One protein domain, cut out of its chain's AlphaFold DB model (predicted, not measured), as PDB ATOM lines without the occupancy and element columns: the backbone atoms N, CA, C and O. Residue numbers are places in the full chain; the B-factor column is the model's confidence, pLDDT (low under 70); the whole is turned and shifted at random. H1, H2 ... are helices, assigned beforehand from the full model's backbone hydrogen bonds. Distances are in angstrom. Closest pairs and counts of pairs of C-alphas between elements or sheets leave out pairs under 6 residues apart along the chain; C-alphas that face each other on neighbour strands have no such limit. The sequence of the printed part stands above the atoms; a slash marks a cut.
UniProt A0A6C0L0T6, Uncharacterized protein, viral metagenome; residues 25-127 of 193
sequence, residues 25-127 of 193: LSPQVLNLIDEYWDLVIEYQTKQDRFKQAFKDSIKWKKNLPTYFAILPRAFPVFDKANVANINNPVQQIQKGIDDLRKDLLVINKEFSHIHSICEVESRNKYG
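This is residues 25 to 127 of the 193 residues of an uncharacterized protein of viral metagenome (UniProt A0A6C0L0T6). Two long helices, H3 and H1, lie side by side and run the same way as a rod. Residues 59 to 79 fold back along the rod's length to the short H2, near the end where H1 and H3 begin. The printed part has 103 residues with three named helices, in the order H1, H2, H3, and no named strand; the class is all helix. It is loose, with a radius of gyration of the C-alphas of 18.1 A, and spans 61 by 20 by 16 A.

H3, residues 89 to 125, is 53.6 A long and ends at C-alpha 125 (12.249, 23.465, 53.773). H1, residues 27 to 58, is 46.9 A long and begins at C-alpha 27 (-26.259, 15.637, 13.994). H2 is residues 80 to 83.

H3 and H1 touch at a shallow tilt of 21 degrees; their closest C-alphas, Ile 97 and Tyr 36, are 5.5 A apart. H2 is close to but not clearly touching H3, the closest C-alphas being Val 83 and Pro 89 at 5.9 A. In H1 and H3 every O i to N i+4 pair is within hydrogen-bond range; H2 is too short for one.

The C-alphas of Asn 85 and Gly 127, the farthest apart, are 61.9 A apart. The printed part has no cut. The link H1 to H2 is long. Residues 63 to 73 have pLDDT under 70.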
ATOM      1  N   LEU A  25     -26.555  21.237   9.403       78.12
ATOM      2  CA  LEU A  25     -25.420  20.363   9.666       78.12
ATOM      3  C   LEU A  25     -25.945  19.025  10.188       78.12
ATOM      4  O   LEU A  25     -26.928  18.987  10.935       78.12
ATOM      5  N   SER A  26     -25.291  17.933   9.799       85.88
ATOM      6  CA  SER A  26     -25.678  16.621  10.305       85.88
ATOM      7  C   SER A  26     -25.540  16.582  11.836       85.88
ATOM      8  O   SER A  26     -24.639  17.229  12.385       85.88
ATOM      9  N   PRO A  27     -26.377  15.800  12.544       87.56
ATOM     10  CA  PRO A  27     -26.259  15.637  13.994       87.56
ATOM     11  C   PRO A  27     -24.852  15.214  14.436       87.56
ATOM     12  O   PRO A  27     -24.357  15.671  15.459       87.56
ATOM     13  N   GLN A  28     -24.164  14.408  13.622       89.44
ATOM     14  CA  GLN A  28     -22.777  14.012  13.860       89.44
ATOM     15  C   GLN A  28     -21.819  15.211  13.899       89.44
ATOM     16  O   GLN A  28     -20.968  15.285  14.779       89.44
ATOM     17  N   VAL A  29     -21.945  16.153  12.959       88.56
ATOM     18  CA  VAL A  29     -21.087  17.345  12.920       88.56
ATOM     19  C   VAL A  29     -21.385  18.265  14.100       88.56
ATOM     20  O   VAL A  29     -20.456  18.816  14.675       88.56
ATOM     21  N   LEU A  30     -22.654  18.399  14.492       89.31
ATOM     22  CA  LEU A  30     -23.038  19.179  15.671       89.31
ATOM     23  C   LEU A  30     -22.426  18.606  16.955       89.31
ATOM     24  O   LEU A  30     -21.784  19.349  17.689       89.31
ATOM     25  N   ASN A  31     -22.516  17.289  17.160       91.75
ATOM     26  CA  ASN A  31     -21.910  16.632  18.321       91.75
ATOM     27  C   ASN A  31     -20.387  16.827  18.377       91.75
ATOM     28  O   ASN A  31     -19.832  17.047  19.447       91.75
ATOM     29  N   LEU A  32     -19.706  16.775  17.226       92.81
ATOM     30  CA  LEU A  32     -18.262  17.017  17.154       92.81
ATOM     31  C   LEU A  32     -17.896  18.472  17.477       92.81
ATOM     32  O   LEU A  32     -16.856  18.718  18.083       92.81
ATOM     33  N   ILE A  33     -18.728  19.439  17.073       91.31
ATOM     34  CA  ILE A  33     -18.539  20.848  17.445       91.31
ATOM     35  C   ILE A  33     -18.656  21.005  18.963       91.31
ATOM     36  O   ILE A  33     -17.800  21.653  19.565       91.31
ATOM     37  N   ASP A  34     -19.677  20.404  19.574       92.19
ATOM     38  CA  ASP A  34     -19.897  20.487  21.019       92.19
ATOM     39  C   ASP A  34     -18.729  19.841  21.791       92.19
ATOM     40  O   ASP A  34     -18.129  20.488  22.648       92.19
ATOM     41  N   GLU A  35     -18.305  18.630  21.402       94.06
ATOM     42  CA  GLU A  35     -17.135  17.948  21.987       94.06
ATOM     43  C   GLU A  35     -15.855  18.790  21.866       94.06
ATOM     44  O   GLU A  35     -15.059  18.885  22.805       94.06
ATOM     45  N   TYR A  36     -15.645  19.425  20.711       94.06
ATOM     46  CA  TYR A  36     -14.504  20.307  20.503       94.06
ATOM     47  C   TYR A  36     -14.512  21.485  21.486       94.06
ATOM     48  O   TYR A  36     -13.481  21.778  22.096       94.06
ATOM     49  N   TRP A  37     -15.653  22.154  21.664       93.06
ATOM     50  CA  TRP A  37     -15.755  23.301  22.566       93.06
ATOM     51  C   TRP A  37     -15.608  22.916  24.036       93.06
ATOM     52  O   TRP A  37     -14.936  23.643  24.773       93.06
ATOM     53  N   ASP A  38     -16.130  21.761  24.448       94.50
ATOM     54  CA  ASP A  38     -15.904  21.222  25.792       94.50
ATOM     55  C   ASP A  38     -14.403  21.040  26.069       94.50
ATOM     56  O   ASP A  38     -13.894  21.471  27.110       94.50
ATOM     57  N   LEU A  39     -13.655  20.492  25.104       93.25
ATOM     58  CA  LEU A  39     -12.203  20.340  25.217       93.25
ATOM     59  C   LEU A  39     -11.460  21.682  25.227       93.25
ATOM     60  O   LEU A  39     -10.459  21.818  25.937       93.25
ATOM     61  N   VAL A  40     -11.927  22.686  24.478       91.50
ATOM     62  CA  VAL A  40     -11.359  24.046  24.525       91.50
ATOM     63  C   VAL A  40     -11.542  24.656  25.917       91.50
ATOM     64  O   VAL A  40     -10.589  25.210  26.474       91.50
ATOM     65  N   ILE A  41     -12.730  24.523  26.511       92.31
ATOM     66  CA  ILE A  41     -13.016  25.014  27.867       92.31
ATOM     67  C   ILE A  41     -12.152  24.278  28.900       92.31
ATOM     68  O   ILE A  41     -11.562  24.909  29.789       92.31
ATOM     69  N   GLU A  42     -12.029  22.953  28.778       92.06
ATOM     70  CA  GLU A  42     -11.162  22.153  29.644       92.06
ATOM     71  C   GLU A  42      -9.704  22.618  29.546       92.06
ATOM     72  O   GLU A  42      -9.050  22.838  30.573       92.06
ATOM     73  N   TYR A  43      -9.204  22.820  28.323       90.12
ATOM     74  CA  TYR A  43      -7.853  23.308  28.074       90.12
ATOM     75  C   TYR A  43      -7.617  24.647  28.768       90.12
ATOM     76  O   TYR A  43      -6.648  24.784  29.516       90.12
ATOM     77  N   GLN A  44      -8.503  25.624  28.557       88.81
ATOM     78  CA  GLN A  44      -8.361  26.966  29.129       88.81
ATOM     79  C   GLN A  44      -8.345  26.909  30.660       88.81
ATOM     80  O   GLN A  44      -7.441  27.448  31.303       88.81
ATOM     81  N   THR A  45      -9.273  26.149  31.245       90.75
ATOM     82  CA  THR A  45      -9.365  25.957  32.697       90.75
ATOM     83  C   THR A  45      -8.084  25.348  33.269       90.75
ATOM     84  O   THR A  45      -7.558  25.807  34.289       90.75
ATOM     85  N   LYS A  46      -7.557  24.299  32.629       89.25
ATOM     86  CA  LYS A  46      -6.325  23.636  33.075       89.25
ATOM     87  C   LYS A  46      -5.097  24.514  32.878       89.25
ATOM     88  O   LYS A  46      -4.235  24.540  33.757       89.25
ATOM     89  N   GLN A  47      -5.037  25.265  31.784       86.94
ATOM     90  CA  GLN A  47      -3.965  26.214  31.523       86.94
ATOM     91  C   GLN A  47      -3.915  27.303  32.603       86.94
ATOM     92  O   GLN A  47      -2.835  27.617  33.105       86.94
ATOM     93  N   ASP A  48      -5.054  27.854  33.016       86.94
ATOM     94  CA  ASP A  48      -5.080  28.892  34.049       86.94
ATOM     95  C   ASP A  48      -4.711  28.352  35.433       86.94
ATOM     96  O   ASP A  48      -3.906  28.962  36.145       86.94
ATOM     97  N   ARG A  49      -5.191  27.151  35.784       87.94
ATOM     98  CA  ARG A  49      -4.747  26.448  37.002       87.94
ATOM     99  C   ARG A  49      -3.242  26.206  36.997       87.94
ATOM    100  O   ARG A  49      -2.581  26.406  38.016       87.94
ATOM    101  N   PHE A  50      -2.696  25.802  35.855       87.00
ATOM    102  CA  PHE A  50      -1.264  25.612  35.687       87.00
ATOM    103  C   PHE A  50      -0.488  26.920  35.873       87.00
ATOM    104  O   PHE A  50       0.470  26.938  36.641       87.00
ATOM    105  N   LYS A  51      -0.910  28.027  35.243       85.38
ATOM    106  CA  LYS A  51      -0.257  29.340  35.406       85.38
ATOM    107  C   LYS A  51      -0.184  29.748  36.876       85.38
ATOM    108  O   LYS A  51       0.844  30.256  37.321       85.38
ATOM    109  N   GLN A  52      -1.260  29.517  37.628       86.56
ATOM    110  CA  GLN A  52      -1.294  29.821  39.055       86.56
ATOM    111  C   GLN A  52      -0.322  28.933  39.847       86.56
ATOM    112  O   GLN A  52       0.513  29.448  40.588       86.56
ATOM    113  N   ALA A  53      -0.361  27.616  39.627       85.62
ATOM    114  CA  ALA A  53       0.549  26.675  40.280       85.62
ATOM    115  C   ALA A  53       2.025  26.964  39.952       85.62
ATOM    116  O   ALA A  53       2.884  26.884  40.829       85.62
ATOM    117  N   PHE A  54       2.322  27.353  38.709       86.19
ATOM    118  CA  PHE A  54       3.662  27.738  38.279       86.19
ATOM    119  C   PHE A  54       4.161  28.970  39.039       86.19
ATOM    120  O   PHE A  54       5.252  28.934  39.609       86.19
ATOM    121  N   LYS A  55       3.345  30.028  39.147       84.69
ATOM    122  CA  LYS A  55       3.686  31.216  39.952       84.69
ATOM    123  C   LYS A  55       3.997  30.860  41.406       84.69
ATOM    124  O   LYS A  55       4.960  31.374  41.970       84.69
ATOM    125  N   ASP A  56       3.218  29.963  42.002       82.81
ATOM    126  CA  ASP A  56       3.457  29.509  43.372       82.81
ATOM    127  C   ASP A  56       4.728  28.658  43.498       82.81
ATOM    128  O   ASP A  56       5.444  28.766  44.494       82.81
ATOM    129  N   SER A  57       5.069  27.876  42.473       83.69
ATOM    130  CA  SER A  57       6.281  27.052  42.464       83.69
ATOM    131  C   SER A  57       7.583  27.853  42.405       83.69
ATOM    132  O   SER A  57       8.579  27.440  42.998       83.69
ATOM    133  N   ILE A  58       7.568  29.049  41.802       84.00
ATOM    134  CA  ILE A  58       8.731  29.954  41.759       84.00
ATOM    135  C   ILE A  58       9.174  30.374  43.172       84.00
ATOM    136  O   ILE A  58      10.361  30.613  43.401       84.00
ATOM    137  N   LYS A  59       8.253  30.404  44.152       85.00
ATOM    138  CA  LYS A  59       8.580  30.662  45.571       85.00
ATOM    139  C   LYS A  59       9.523  29.604  46.148       85.00
ATOM    140  O   LYS A  59      10.275  29.897  47.076       85.00
ATOM    141  N   TRP A  60       9.458  28.387  45.616       83.94
ATOM    142  CA  TRP A  60      10.223  27.233  46.072       83.94
ATOM    143  C   TRP A  60      11.487  27.019  45.244       83.94
ATOM    144  O   TRP A  60      12.554  26.783  45.802       83.94
ATOM    145  N   LYS A  61      11.385  27.150  43.917       81.06
ATOM    146  CA  LYS A  61      12.492  26.914  42.989       81.06
ATOM    147  C   LYS A  61      12.484  27.970  41.885       81.06
ATOM    148  O   LYS A  61      11.610  27.969  41.030       81.06
ATOM    149  N   LYS A  62      13.474  28.874  41.898       71.94
ATOM    150  CA  LYS A  62      13.569  29.988  40.930       71.94
ATOM    151  C   LYS A  62      13.956  29.532  39.518       71.94
ATOM    152  O   LYS A  62      13.466  30.087  38.543       71.94
ATOM    153  N   ASN A  63      14.796  28.502  39.420       69.62
ATOM    154  CA  ASN A  63      15.281  27.957  38.151       69.62
ATOM    155  C   ASN A  63      14.506  26.681  37.823       69.62
ATOM    156  O   ASN A  63      14.969  25.560  38.050       69.62
ATOM    157  N   LEU A  64      13.277  26.875  37.360       68.94
ATOM    158  CA  LEU A  64      12.463  25.813  36.791       68.94
ATOM    159  C   LEU A  64      12.880  25.632  35.330       68.94
ATOM    160  O   LEU A  64      12.994  26.631  34.618       68.94
ATOM    161  N   PRO A  65      13.166  24.400  34.879       59.34
ATOM    162  CA  PRO A  65      13.589  24.195  33.504       59.34
ATOM    163  C   PRO A  65      12.478  24.668  32.560       59.34
ATOM    164  O   PRO A  65      11.303  24.447  32.822       59.34
ATOM    165  N   THR A  66      12.846  25.337  31.472       54.69
ATOM    166  CA  THR A  66      11.967  26.048  30.522       54.69
ATOM    167  C   THR A  66      10.945  25.173  29.778       54.69
ATOM    168  O   THR A  66      10.250  25.674  28.899       54.69
ATOM    169  N   TYR A  67      10.790  23.895  30.144       49.47
ATOM    170  CA  TYR A  67       9.814  22.953  29.576       49.47
ATOM    171  C   TYR A  67       8.345  23.400  29.735       49.47
ATOM    172  O   TYR A  67       7.459  22.857  29.087       49.47
ATOM    173  N   PHE A  68       8.081  24.438  30.531       55.31
ATOM    174  CA  PHE A  68       6.747  24.924  30.896       55.31
ATOM    175  C   PHE A  68       6.073  25.854  29.877       55.31
ATOM    176  O   PHE A  68       5.117  26.557  30.217       55.31
ATOM    177  N   ALA A  69       6.549  25.886  28.633       51.12
ATOM    178  CA  ALA A  69       5.946  26.684  27.574       51.12
ATOM    179  C   ALA A  69       4.642  26.034  27.078       51.12
ATOM    180  O   ALA A  69       4.571  25.527  25.962       51.12
ATOM    181  N   ILE A  70       3.577  26.089  27.887       59.16
ATOM    182  CA  ILE A  70       2.217  26.020  27.340       59.16
ATOM    183  C   ILE A  70       2.028  27.329  26.577       59.16
ATOM    184  O   ILE A  70       1.573  28.337  27.128       59.16
ATOM    185  N   LEU A  71       2.483  27.334  25.326       57.59
ATOM    186  CA  LEU A  71       2.344  28.472  24.438       57.59
ATOM    187  C   LEU A  71       0.851  28.824  24.331       57.59
ATOM    188  O   LEU A  71       0.001  27.926  24.313       57.59
ATOM    189  N   PRO A  72       0.497  30.117  24.300       63.19
ATOM    190  CA  PRO A  72      -0.866  30.515  23.991       63.19
ATOM    191  C   PRO A  72      -1.252  29.904  22.638       63.19
ATOM    192  O   PRO A  72      -0.637  30.202  21.614       63.19
ATOM    193  N   ARG A  73      -2.240  29.006  22.652       69.75
ATOM    194  CA  ARG A  73      -2.745  28.342  21.454       69.75
ATOM    195  C   ARG A  73      -3.960  29.106  20.949       69.75
ATOM    196  O   ARG A  73      -4.883  29.381  21.710       69.75
ATOM    197  N   ALA A  74      -3.950  29.452  19.665       76.00
ATOM    198  CA  ALA A  74      -5.144  29.933  18.989       76.00
ATOM    199  C   ALA A  74      -6.023  28.729  18.631       76.00
ATOM    200  O   ALA A  74      -5.551  27.777  18.001       76.00
ATOM    201  N   PHE A  75      -7.288  28.770  19.043       79.69
ATOM    202  CA  PHE A  75      -8.265  27.736  18.719       79.69
ATOM    203  C   PHE A  75      -9.015  28.120  17.441       79.69
ATOM    204  O   PHE A  75      -9.553  29.229  17.379       79.69
ATOM    205  N   PRO A  76      -9.050  27.259  16.409       80.69
ATOM    206  CA  PRO A  76      -9.941  27.474  15.278       80.69
ATOM    207  C   PRO A  76     -11.403  27.514  15.747       80.69
ATOM    208  O   PRO A  76     -11.845  26.682  16.532       80.69
ATOM    209  N   VAL A  77     -12.161  28.496  15.258       82.38
ATOM    210  CA  VAL A  77     -13.559  28.704  15.655       82.38
ATOM    211  C   VAL A  77     -14.464  27.808  14.815       82.38
ATOM    212  O   VAL A  77     -14.890  28.176  13.716       82.38
ATOM    213  N   PHE A  78     -14.761  26.619  15.335       83.94
ATOM    214  CA  PHE A  78     -15.770  25.737  14.760       83.94
ATOM    215  C   PHE A  78     -17.160  26.159  15.247       83.94
ATOM    216  O   PHE A  78     -17.612  25.755  16.311       83.94
ATOM    217  N   ASP A  79     -17.840  27.006  14.473       80.50
ATOM    218  CA  ASP A  79     -19.246  27.356  14.686       80.50
ATOM    219  C   ASP A  79     -20.118  26.870  13.515       80.50
ATOM    220  O   ASP A  79     -19.622  26.472  12.455       80.50
ATOM    221  N   LYS A  80     -21.442  26.897  13.696       77.44
ATOM    222  CA  LYS A  80     -22.387  26.392  12.687       77.44
ATOM    223  C   LYS A  80     -22.242  27.091  11.326       77.44
ATOM    224  O   LYS A  80     -22.506  26.467  10.303       77.44
ATOM    225  N   ALA A  81     -21.831  28.359  11.305       79.12
ATOM    226  CA  ALA A  81     -21.710  29.150  10.082       79.12
ATOM    227  C   ALA A  81     -20.399  28.862   9.334       79.12
ATOM    228  O   ALA A  81     -20.404  28.716   8.113       79.12
ATOM    229  N   ASN A  82     -19.290  28.728  10.058       81.44
ATOM    230  CA  ASN A  82     -17.967  28.448   9.512       81.44
ATOM    231  C   ASN A  82     -17.891  27.009   9.014       81.44
ATOM    232  O   ASN A  82     -17.413  26.765   7.909       81.44
ATOM    233  N   VAL A  83     -18.430  26.065   9.790       84.94
ATOM    234  CA  VAL A  83     -18.398  24.634   9.469       84.94
ATOM    235  C   VAL A  83     -19.239  24.305   8.233       84.94
ATOM    236  O   VAL A  83     -18.859  23.432   7.456       84.94
ATOM    237  N   ALA A  84     -20.322  25.050   7.984       79.12
ATOM    238  CA  ALA A  84     -21.149  24.891   6.787       79.12
ATOM    239  C   ALA A  84     -20.408  25.201   5.470       79.12
ATOM    240  O   ALA A  84     -20.862  24.775   4.409       79.12
ATOM    241  N   ASN A  85     -19.279  25.916   5.531       79.31
ATOM    242  CA  ASN A  85     -18.461  26.272   4.369       79.31
ATOM    243  C   ASN A  85     -17.222  25.370   4.203       79.31
ATOM    244  O   ASN A  85     -16.402  25.606   3.317       79.31
ATOM    245  N   ILE A  86     -17.054  24.356   5.060       85.06
ATOM    246  CA  ILE A  86     -15.907  23.447   5.035       85.06
ATOM    247  C   ILE A  86     -16.228  22.229   4.159       85.06
ATOM    248  O   ILE A  86     -17.250  21.576   4.346       85.06
ATOM    249  N   ASN A  87     -15.313  21.867   3.253       82.19
ATOM    250  CA  ASN A  87     -15.481  20.712   2.356       82.19
ATOM    251  C   ASN A  87     -15.557  19.363   3.097       82.19
ATOM    252  O   ASN A  87     -16.247  18.452   2.652       82.19
ATOM    253  N   ASN A  88     -14.834  19.218   4.212       87.50
ATOM    254  CA  ASN A  88     -14.872  18.027   5.061       87.50
ATOM    255  C   ASN A  88     -14.853  18.413   6.552       87.50
ATOM    256  O   ASN A  88     -13.790  18.424   7.182       87.50
ATOM    257  N   PRO A  89     -16.014  18.791   7.113       87.31
ATOM    258  CA  PRO A  89     -16.091  19.329   8.466       87.31
ATOM    259  C   PRO A  89     -15.730  18.281   9.523       87.31
ATOM    260  O   PRO A  89     -15.014  18.591  10.470       87.31
ATOM    261  N   VAL A  90     -16.146  17.026   9.324       90.38
ATOM    262  CA  VAL A  90     -15.884  15.918  10.256       90.38
ATOM    263  C   VAL A  90     -14.384  15.718  10.460       90.38
ATOM    264  O   VAL A  90     -13.912  15.734  11.593       90.38
ATOM    265  N   GLN A  91     -13.614  15.581   9.375       90.94
ATOM    266  CA  GLN A  91     -12.170  15.343   9.482       90.94
ATOM    267  C   GLN A  91     -11.424  16.523  10.111       90.94
ATOM    268  O   GLN A  91     -10.491  16.317  10.887       90.94
ATOM    269  N   GLN A  92     -11.819  17.760   9.795       89.94
ATOM    270  CA  GLN A  92     -11.156  18.942  10.347       89.94
ATOM    271  C   GLN A  92     -11.428  19.114  11.842       89.94
ATOM    272  O   GLN A  92     -10.489  19.377  12.596       89.94
ATOM    273  N   ILE A  93     -12.679  18.925  12.275       91.62
ATOM    274  CA  ILE A  93     -13.036  19.013  13.694       91.62
ATOM    275  C   ILE A  93     -12.362  17.877  14.472       91.62
ATOM    276  O   ILE A  93     -11.749  18.139  15.504       91.62
ATOM    277  N   GLN A  94     -12.364  16.649  13.938       92.69
ATOM    278  CA  GLN A  94     -11.703  15.507  14.577       92.69
ATOM    279  C   GLN A  94     -10.201  15.739  14.765       92.69
ATOM    280  O   GLN A  94      -9.665  15.494  15.843       92.69
ATOM    281  N   LYS A  95      -9.521  16.287  13.751       91.25
ATOM    282  CA  LYS A  95      -8.112  16.675  13.876       91.25
ATOM    283  C   LYS A  95      -7.913  17.711  14.988       91.25
ATOM    284  O   LYS A  95      -6.976  17.594  15.773       91.25
ATOM    285  N   GLY A  96      -8.803  18.702  15.075       90.69
ATOM    286  CA  GLY A  96      -8.794  19.692  16.152       90.69
ATOM    287  C   GLY A  96      -8.949  19.062  17.539       90.69
ATOM    288  O   GLY A  96      -8.190  19.402  18.445       90.69
ATOM    289  N   ILE A  97      -9.879  18.116  17.687       93.25
ATOM    290  CA  ILE A  97     -10.100  17.336  18.916       93.25
ATOM    291  C   ILE A  97      -8.843  16.545  19.298       93.25
ATOM    292  O   ILE A  97      -8.393  16.605  20.443       93.25
ATOM    293  N   ASP A  98      -8.243  15.824  18.352       92.12
ATOM    294  CA  ASP A  98      -7.072  14.991  18.627       92.12
ATOM    295  C   ASP A  98      -5.854  15.831  19.025       92.12
ATOM    296  O   ASP A  98      -5.107  15.468  19.940       92.12
ATOM    297  N   ASP A  99      -5.668  16.984  18.384       89.50
ATOM    298  CA  ASP A  99      -4.605  17.907  18.756       89.50
ATOM    299  C   ASP A  99      -4.863  18.554  20.127       89.50
ATOM    300  O   ASP A  99      -3.914  18.762  20.881       89.50
ATOM    301  N   LEU A 100      -6.118  18.852  20.489       89.75
ATOM    302  CA  LEU A 100      -6.472  19.324  21.835       89.75
ATOM    303  C   LEU A 100      -6.185  18.267  22.903       89.75
ATOM    304  O   LEU A 100      -5.637  18.584  23.957       89.75
ATOM    305  N   ARG A 101      -6.505  16.998  22.629       91.56
ATOM    306  CA  ARG A 101      -6.232  15.880  23.544       91.56
ATOM    307  C   ARG A 101      -4.741  15.705  23.812       91.56
ATOM    308  O   ARG A 101      -4.350  15.488  24.961       91.56
ATOM    309  N   LYS A 102      -3.903  15.822  22.776       89.00
ATOM    310  CA  LYS A 102      -2.438  15.779  22.928       89.00
ATOM    311  C   LYS A 102      -1.948  16.908  23.822       89.00
ATOM    312  O   LYS A 102      -1.191  16.653  24.758       89.00
ATOM    313  N   ASP A 103      -2.424  18.125  23.590       86.44
ATOM    314  CA  ASP A 103      -2.018  19.258  24.410       86.44
ATOM    315  C   ASP A 103      -2.492  19.126  25.859       86.44
ATOM    316  O   ASP A 103      -1.723  19.372  26.784       86.44
ATOM    317  N   LEU A 104      -3.732  18.684  26.085       88.69
ATOM    318  CA  LEU A 104      -4.257  18.417  27.426       88.69
ATOM    319  C   LEU A 104      -3.396  17.398  28.178       88.69
ATOM    320  O   LEU A 104      -3.157  17.552  29.378       88.69
ATOM    321  N   LEU A 105      -2.896  16.373  27.484       89.69
ATOM    322  CA  LEU A 105      -1.980  15.393  28.059       89.69
ATOM    323  C   LEU A 105      -0.649  16.037  28.467       89.69
ATOM    324  O   LEU A 105      -0.167  15.780  29.573       89.69
ATOM    325  N   VAL A 106      -0.091  16.908  27.621       86.31
ATOM    326  CA  VAL A 106       1.116  17.686  27.948       86.31
ATOM    327  C   VAL A 106       0.866  18.560  29.177       86.31
ATOM    328  O   VAL A 106       1.610  18.457  30.150       86.31
ATOM    329  N   ILE A 107      -0.225  19.334  29.204       86.06
ATOM    330  CA  ILE A 107      -0.584  20.196  30.343       86.06
ATOM    331  C   ILE A 107      -0.704  19.385  31.637       86.06
ATOM    332  O   ILE A 107      -0.166  19.789  32.668       86.06
ATOM    333  N   ASN A 108      -1.372  18.230  31.604       87.88
ATOM    334  CA  ASN A 108      -1.521  17.373  32.783       87.88
ATOM    335  C   ASN A 108      -0.160  16.870  33.304       87.88
ATOM    336  O   ASN A 108       0.060  16.822  34.521       87.88
ATOM    337  N   LYS A 109       0.758  16.499  32.403       86.56
ATOM    338  CA  LYS A 109       2.111  16.057  32.767       86.56
ATOM    339  C   LYS A 109       2.907  17.193  33.406       86.56
ATOM    340  O   LYS A 109       3.462  17.011  34.490       86.56
ATOM    341  N   GLU A 110       2.886  18.372  32.792       84.81
ATOM    342  CA  GLU A 110       3.569  19.561  33.307       84.81
ATOM    343  C   GLU A 110       3.008  19.995  34.670       84.81
ATOM    344  O   GLU A 110       3.761  20.275  35.604       84.81
ATOM    345  N   PHE A 111       1.683  19.965  34.838       86.81
ATOM    346  CA  PHE A 111       1.041  20.247  36.122       86.81
ATOM    347  C   PHE A 111       1.499  19.275  37.215       86.81
ATOM    348  O   PHE A 111       1.799  19.683  38.340       86.81
ATOM    349  N   SER A 112       1.605  17.988  36.878       88.12
ATOM    350  CA  SER A 112       2.062  16.959  37.813       88.12
ATOM    351  C   SER A 112       3.521  17.170  38.231       88.12
ATOM    352  O   SER A 112       3.857  16.992  39.406       88.12
ATOM    353  N   HIS A 113       4.386  17.600  37.308       87.31
ATOM    354  CA  HIS A 113       5.771  17.961  37.617       87.31
ATOM    355  C   HIS A 113       5.866  19.169  38.558       87.31
ATOM    356  O   HIS A 113       6.566  19.101  39.568       87.31
ATOM    357  N   ILE A 114       5.131  20.252  38.284       87.25
ATOM    358  CA  ILE A 114       5.112  21.441  39.154       87.25
ATOM    359  C   ILE A 114       4.619  21.087  40.552       87.25
ATOM    360  O   ILE A 114       5.234  21.468  41.546       87.25
ATOM    361  N   HIS A 115       3.520  20.337  40.638       88.56
ATOM    362  CA  HIS A 115       2.973  19.915  41.922       88.56
ATOM    363  C   HIS A 115       3.996  19.098  42.722       88.56
ATOM    364  O   HIS A 115       4.165  19.316  43.922       88.56
ATOM    365  N   SER A 116       4.736  18.223  42.038       89.50
ATOM    366  CA  SER A 116       5.818  17.431  42.627       89.50
ATOM    367  C   SER A 116       6.936  18.305  43.189       89.50
ATOM    368  O   SER A 116       7.394  18.069  44.304       89.50
ATOM    369  N   ILE A 117       7.343  19.341  42.452       89.12
ATOM    370  CA  ILE A 117       8.345  20.314  42.905       89.12
ATOM    371  C   ILE A 117       7.862  21.036  44.155       89.12
ATOM    372  O   ILE A 117       8.566  21.042  45.162       89.12
ATOM    373  N   CYS A 118       6.651  21.591  44.128       89.12
ATOM    374  CA  CYS A 118       6.086  22.281  45.283       89.12
ATOM    375  C   CYS A 118       6.042  21.376  46.519       89.12
ATOM    376  O   CYS A 118       6.399  21.809  47.614       89.12
ATOM    377  N   GLU A 119       5.624  20.119  46.366       91.50
ATOM    378  CA  GLU A 119       5.501  19.184  47.484       91.50
ATOM    379  C   GLU A 119       6.868  18.778  48.060       91.50
ATOM    380  O   GLU A 119       7.044  18.763  49.280       91.50
ATOM    381  N   VAL A 120       7.849  18.495  47.199       91.81
ATOM    382  CA  VAL A 120       9.209  18.128  47.617       91.81
ATOM    383  C   VAL A 120       9.910  19.309  48.285       91.81
ATOM    384  O   VAL A 120      10.384  19.171  49.412       91.81
ATOM    385  N   GLU A 121       9.943  20.475  47.639       91.19
ATOM    386  CA  GLU A 121      10.661  21.648  48.150       91.19
ATOM    387  C   GLU A 121      10.033  22.191  49.437       91.19
ATOM    388  O   GLU A 121      10.751  22.539  50.379       91.19
ATOM    389  N   SER A 122       8.697  22.213  49.529       91.38
ATOM    390  CA  SER A 122       8.019  22.655  50.754       91.38
ATOM    391  C   SER A 122       8.343  21.757  51.938       91.38
ATOM    392  O   SER A 122       8.775  22.244  52.982       91.38
ATOM    393  N   ARG A 123       8.228  20.436  51.781       92.56
ATOM    394  CA  ARG A 123       8.571  19.491  52.850       92.56
ATOM    395  C   ARG A 123      10.058  19.515  53.173       92.56
ATOM    396  O   ARG A 123      10.406  19.385  54.343       92.56
ATOM    397  N   ASN A 124      10.924  19.705  52.180       90.88
ATOM    398  CA  ASN A 124      12.358  19.839  52.405       90.88
ATOM    399  C   ASN A 124      12.675  21.064  53.279       90.88
ATOM    400  O   ASN A 124      13.372  20.925  54.282       90.88
ATOM    401  N   LYS A 125      12.075  22.229  52.985       90.44
ATOM    402  CA  LYS A 125      12.249  23.465  53.773       90.44
ATOM    403  C   LYS A 125      11.909  23.281  55.254       90.44
ATOM    404  O   LYS A 125      12.572  23.864  56.104       90.44
ATOM    405  N   TYR A 126      10.895  22.476  55.562       90.62
ATOM    406  CA  TYR A 126      10.454  22.226  56.938       90.62
ATOM    407  C   TYR A 126      11.035  20.942  57.556       90.62
ATOM    408  O   TYR A 126      10.603  20.533  58.629       90.62
ATOM    409  N   GLY A 127      11.993  20.273  56.899       88.75
ATOM    410  CA  GLY A 127      12.595  19.032  57.412       88.75
ATOM    411  C   GLY A 127      11.644  17.824  57.428       88.75
ATOM    412  O   GLY A 127      11.897  16.822  58.098       88.75
TER     413      GLY A 127